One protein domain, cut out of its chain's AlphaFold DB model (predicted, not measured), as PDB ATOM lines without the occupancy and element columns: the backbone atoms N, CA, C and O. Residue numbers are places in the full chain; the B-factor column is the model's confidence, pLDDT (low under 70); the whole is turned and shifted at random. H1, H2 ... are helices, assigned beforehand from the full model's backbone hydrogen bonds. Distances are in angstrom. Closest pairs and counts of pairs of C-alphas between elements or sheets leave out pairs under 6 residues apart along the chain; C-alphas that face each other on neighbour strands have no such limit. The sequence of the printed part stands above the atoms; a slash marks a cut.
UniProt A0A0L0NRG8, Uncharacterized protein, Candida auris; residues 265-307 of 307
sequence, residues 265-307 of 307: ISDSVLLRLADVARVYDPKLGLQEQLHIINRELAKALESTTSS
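AT A GLANCE: This is residues 265 to 307 of the 307 residues of an uncharacterized protein of Candida auris (UniProt A0A0L0NRG8). Two helices follow one another nearly end to end in a long, thin rod, with the loop of residues 281 to 285 at the joint between them. H1 and H2 meet beside that loop, and residues 265 to 275 and 289 to 307 stand free on either side of it. The printed part has 43 residues with two named helices, H1 then H2, and no named strand; its class is all helix. It is extended, with a radius of gyration of the C-alphas of 16.9 A and spans of 58 by 13 by 7 A.

IN THESE COORDINATES: H1, residues 265 to 280, begins at C-alpha 265 (127.332, 146.341, 135.426) and is 21.9 A long from first to last C-alpha. H2, residues 286 to 305, is 28.3 A long and ends at C-alpha 305 (98.917, 136.970, 180.311).

HOW THE PARTS SIT: H1 and H2 touch only at the corner by their tight link, H1 with residues 279 to 280 alone and H2 with residues 286 to 287 alone. Their closest C-alphas, of Val 279 and Leu 286, are 5.3 A apart. They run the same way at a shallow tilt of 23 degrees. In H1 and H2 every O i to N i+4 pair is within hydrogen-bond range.

THE WHOLE: The two C-alphas farthest apart, of Ile 265 and Ser 307, are 57.9 A apart. The printed part has no cut and ends at the chain's last residue. Mean pLDDT of the printed part is 83.7; residues 304 to 307 are under 70.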
ATOM      1  N   ILE A 265     127.628 145.661 134.153       79.88
ATOM      2  CA  ILE A 265     127.332 146.341 135.426       79.88
ATOM      3  C   ILE A 265     125.830 146.649 135.531       79.88
ATOM      4  O   ILE A 265     125.250 146.596 136.609       79.88
ATOM      5  N   SER A 266     125.172 146.911 134.401       82.81
ATOM      6  CA  SER A 266     123.726 147.116 134.340       82.81
ATOM      7  C   SER A 266     122.930 145.880 134.771       82.81
ATOM      8  O   SER A 266     121.954 146.023 135.499       82.81
ATOM      9  N   ASP A 267     123.350 144.675 134.382       82.69
ATOM     10  CA  ASP A 267     122.655 143.431 134.737       82.69
ATOM     11  C   ASP A 267     122.863 143.081 136.213       82.69
ATOM     12  O   ASP A 267     121.928 142.652 136.890       82.69
ATOM     13  N   SER A 268     124.062 143.337 136.751       82.69
ATOM     14  CA  SER A 268     124.326 143.156 138.180       82.69
ATOM     15  C   SER A 268     123.552 144.168 139.029       82.69
ATOM     16  O   SER A 268     122.961 143.795 140.043       82.69
ATOM     17  N   VAL A 269     123.467 145.427 138.592       86.75
ATOM     18  CA  VAL A 269     122.637 146.454 139.232       86.75
ATOM     19  C   VAL A 269     121.157 146.080 139.163       86.75
ATOM     20  O   VAL A 269     120.478 146.193 140.177       86.75
ATOM     21  N   LEU A 270     120.649 145.583 138.033       88.44
ATOM     22  CA  LEU A 270     119.257 145.135 137.913       88.44
ATOM     23  C   LEU A 270     118.938 143.959 138.841       88.44
ATOM     24  O   LEU A 270     117.890 143.970 139.481       88.44
ATOM     25  N   LEU A 271     119.845 142.986 138.972       87.25
ATOM     26  CA  LEU A 271     119.718 141.894 139.943       87.25
ATOM     27  C   LEU A 271     119.667 142.420 141.380       87.25
ATOM     28  O   LEU A 271     118.756 142.084 142.133       87.25
ATOM     29  N   ARG A 272     120.591 143.315 141.750       87.88
ATOM     30  CA  ARG A 272     120.607 143.931 143.086       87.88
ATOM     31  C   ARG A 272     119.365 144.782 143.343       87.88
ATOM     32  O   ARG A 272     118.840 144.765 144.450       87.88
ATOM     33  N   LEU A 273     118.873 145.506 142.341       90.19
ATOM     34  CA  LEU A 273     117.637 146.280 142.436       90.19
ATOM     35  C   LEU A 273     116.412 145.375 142.571       90.19
ATOM     36  O   LEU A 273     115.510 145.719 143.326       90.19
ATOM     37  N   ALA A 274     116.380 144.222 141.900       88.00
ATOM     38  CA  ALA A 274     115.320 143.232 142.066       88.00
ATOM     39  C   ALA A 274     115.320 142.637 143.484       88.00
ATOM     40  O   ALA A 274     114.256 142.508 144.093       88.00
ATOM     41  N   ASP A 275     116.498 142.351 144.046       86.38
ATOM     42  CA  ASP A 275     116.637 141.907 145.438       86.38
ATOM     43  C   ASP A 275     116.168 142.984 146.425       86.38
ATOM     44  O   ASP A 275     115.403 142.700 147.350       86.38
ATOM     45  N   VAL A 276     116.573 144.240 146.213       87.88
ATOM     46  CA  VAL A 276     116.144 145.376 147.044       87.88
ATOM     47  C   VAL A 276     114.638 145.592 146.933       87.88
ATOM     48  O   VAL A 276     113.981 145.752 147.960       87.88
ATOM     49  N   ALA A 277     114.075 145.547 145.724       87.75
ATOM     50  CA  ALA A 277     112.638 145.667 145.502       87.75
ATOM     51  C   ALA A 277     111.871 144.576 146.259       87.75
ATOM     52  O   ALA A 277     110.934 144.885 146.986       87.75
ATOM     53  N   ARG A 278     112.341 143.324 146.205       86.50
ATOM     54  CA  ARG A 278     111.731 142.205 146.934       86.50
ATOM     55  C   ARG A 278     111.772 142.384 148.455       86.50
ATOM     56  O   ARG A 278     110.839 141.982 149.147       86.50
ATOM     57  N   VAL A 279     112.844 142.963 148.998       87.12
ATOM     58  CA  VAL A 279     112.970 143.220 150.445       87.12
ATOM     59  C   VAL A 279     112.100 144.401 150.886       87.12
ATOM     60  O   VAL A 279     111.479 144.327 151.948       87.12
ATOM     61  N   TYR A 280     112.028 145.458 150.073       84.88
ATOM     62  CA  TYR A 280     111.310 146.704 150.366       84.88
ATOM     63  C   TYR A 280     109.873 146.750 149.835       84.88
ATOM     64  O   TYR A 280     109.215 147.788 149.928       84.88
ATOM     65  N   ASP A 281     109.360 145.640 149.304       87.50
ATOM     66  CA  ASP A 281     108.002 145.582 148.785       87.50
ATOM     67  C   ASP A 281     106.982 145.949 149.883       87.50
ATOM     68  O   ASP A 281     106.902 145.278 150.914       87.50
ATOM     69  N   PRO A 282     106.123 146.961 149.675       83.75
ATOM     70  CA  PRO A 282     105.255 147.491 150.730       83.75
ATOM     71  C   PRO A 282     104.149 146.520 151.169       83.75
ATOM     72  O   PRO A 282     103.481 146.766 152.166       83.75
ATOM     73  N   LYS A 283     103.913 145.443 150.410       82.62
ATOM     74  CA  LYS A 283     102.871 144.441 150.695       82.62
ATOM     75  C   LYS A 283     103.420 143.073 151.087       82.62
ATOM     76  O   LYS A 283     102.759 142.344 151.813       82.62
ATOM     77  N   LEU A 284     104.575 142.696 150.540       82.94
ATOM     78  CA  LEU A 284     105.143 141.347 150.657       82.94
ATOM     79  C   LEU A 284     106.598 141.355 151.133       82.94
ATOM     80  O   LEU A 284     107.179 140.287 151.322       82.94
ATOM     81  N   GLY A 285     107.173 142.541 151.319       88.19
ATOM     82  CA  GLY A 285     108.539 142.728 151.759       88.19
ATOM     83  C   GLY A 285     108.730 142.375 153.227       88.19
ATOM     84  O   GLY A 285     107.795 142.094 153.982       88.19
ATOM     85  N   LEU A 286     109.991 142.407 153.633       88.75
ATOM     86  CA  LEU A 286     110.444 141.891 154.920       88.75
ATOM     87  C   LEU A 286     109.846 142.674 156.103       88.75
ATOM     88  O   LEU A 286     109.555 142.097 157.147       88.75
ATOM     89  N   GLN A 287     109.590 143.972 155.923       86.31
ATOM     90  CA  GLN A 287     108.980 144.822 156.946       86.31
ATOM     91  C   GLN A 287     107.522 144.441 157.249       86.31
ATOM     92  O   GLN A 287     107.148 144.360 158.418       86.31
ATOM     93  N   GLU A 288     106.703 144.185 156.227       87.12
ATOM     94  CA  GLU A 288     105.301 143.803 156.446       87.12
ATOM     95  C   GLU A 288     105.215 142.394 157.037       87.12
ATOM     96  O   GLU A 288     104.448 142.159 157.969       87.12
ATOM     97  N   GLN A 289     106.080 141.478 156.588       88.00
ATOM     98  CA  GLN A 289     106.205 140.153 157.199       88.00
ATOM     99  C   GLN A 289     106.576 140.247 158.687       88.00
ATOM    100  O   GLN A 289     105.946 139.590 159.515       88.00
ATOM    101  N   LEU A 290     107.524 141.113 159.061       88.50
ATOM    102  CA  LEU A 290     107.865 141.360 160.466       88.50
ATOM    103  C   LEU A 290     106.712 141.992 161.256       88.50
ATOM    104  O   LEU A 290     106.507 141.637 162.415       88.50
ATOM    105  N   HIS A 291     105.932 142.902 160.665       88.12
ATOM    106  CA  HIS A 291     104.748 143.458 161.326       88.12
ATOM    107  C   HIS A 291     103.667 142.406 161.569       88.12
ATOM    108  O   HIS A 291     103.053 142.410 162.638       88.12
ATOM    109  N   ILE A 292     103.442 141.507 160.612       90.00
ATOM    110  CA  ILE A 292     102.511 140.387 160.767       90.00
ATOM    111  C   ILE A 292     102.983 139.478 161.904       90.00
ATOM    112  O   ILE A 292     102.225 139.258 162.846       90.00
ATOM    113  N   ILE A 293     104.252 139.057 161.882       92.06
ATOM    114  CA  ILE A 293     104.841 138.203 162.923       92.06
ATOM    115  C   ILE A 293     104.747 138.874 164.300       92.06
ATOM    116  O   ILE A 293     104.313 138.249 165.262       92.06
ATOM    117  N   ASN A 294     105.075 140.162 164.413       91.25
ATOM    118  CA  ASN A 294     104.992 140.881 165.686       91.25
ATOM    119  C   ASN A 294     103.551 141.025 166.194       91.25
ATOM    120  O   ASN A 294     103.325 140.940 167.398       91.25
ATOM    121  N   ARG A 295     102.564 141.215 165.309       90.62
ATOM    122  CA  ARG A 295     101.143 141.210 165.703       90.62
ATOM    123  C   ARG A 295     100.702 139.832 166.188       90.62
ATOM    124  O   ARG A 295      99.938 139.751 167.143       90.62
ATOM    125  N   GLU A 296     101.151 138.766 165.537       91.00
ATOM    126  CA  GLU A 296     100.850 137.393 165.956       91.00
ATOM    127  C   GLU A 296     101.500 137.054 167.299       91.00
ATOM    128  O   GLU A 296     100.830 136.525 168.183       91.00
ATOM    129  N   LEU A 297     102.762 137.440 167.501       88.81
ATOM    130  CA  LEU A 297     103.462 137.284 168.775       88.81
ATOM    131  C   LEU A 297     102.820 138.115 169.892       88.81
ATOM    132  O   LEU A 297     102.668 137.614 171.002       88.81
ATOM    133  N   ALA A 298     102.395 139.351 169.615       88.25
ATOM    134  CA  ALA A 298     101.678 140.177 170.586       88.25
ATOM    135  C   ALA A 298     100.343 139.538 170.997       88.25
ATOM    136  O   ALA A 298     100.062 139.433 172.188       88.25
ATOM    137  N   LYS A 299      99.567 139.017 170.036       88.50
ATOM    138  CA  LYS A 299      98.339 138.257 170.325       88.50
ATOM    139  C   LYS A 299      98.615 137.008 171.160       88.50
ATOM    140  O   LYS A 299      97.864 136.711 172.084       88.50
ATOM    141  N   ALA A 300      99.684 136.276 170.846       84.06
ATOM    142  CA  ALA A 300     100.083 135.103 171.616       84.06
ATOM    143  C   ALA A 300     100.462 135.486 173.058       84.06
ATOM    144  O   ALA A 300      99.995 134.848 173.999       84.06
ATOM    145  N   LEU A 301     101.215 136.572 173.250       81.56
ATOM    146  CA  LEU A 301     101.580 137.078 174.576       81.56
ATOM    147  C   LEU A 301     100.361 137.555 175.381       81.56
ATOM    148  O   LEU A 301     100.229 137.185 176.546       81.56
ATOM    149  N   GLU A 302      99.438 138.298 174.766       79.50
ATOM    150  CA  GLU A 302      98.173 138.720 175.392       79.50
ATOM    151  C   GLU A 302      97.298 137.524 175.798       79.50
ATOM    152  O   GLU A 302      96.665 137.546 176.854       79.50
ATOM    153  N   SER A 303      97.296 136.445 175.011       73.62
ATOM    154  CA  SER A 303      96.586 135.210 175.369       73.62
ATOM    155  C   SER A 303      97.230 134.457 176.541       73.62
ATOM    156  O   SER A 303      96.536 133.772 177.286       73.62
ATOM    157  N   THR A 304      98.543 134.614 176.751       66.44
ATOM    158  CA  THR A 304      99.264 133.983 177.870       66.44
ATOM    159  C   THR A 304      99.245 134.791 179.167       66.44
ATOM    160  O   THR A 304      99.384 134.202 180.230       66.44
ATOM    161  N   THR A 305      99.062 136.115 179.114       59.88
ATOM    162  CA  THR A 305      98.917 136.970 180.311       59.88
ATOM    163  C   THR A 305      97.474 137.070 180.814       59.88
ATOM    164  O   THR A 305      97.242 137.608 181.894       59.88
ATOM    165  N   SER A 306      96.508 136.569 180.035       55.84
ATOM    166  CA  SER A 306      95.081 136.495 180.377       55.84
ATOM    167  C   SER A 306      94.619 135.103 180.847       55.84
ATOM    168  O   SER A 306      93.417 134.886 181.008       55.84
ATOM    169  N   SER A 307      95.560 134.184 181.099       48.72
ATOM    170  CA  SER A 307      95.368 132.938 181.868       48.72
ATOM    171  C   SER A 307      96.032 133.054 183.235       48.72
ATOM    172  O   SER A 307      95.486 132.464 184.193       48.72
TER     173      SER A 307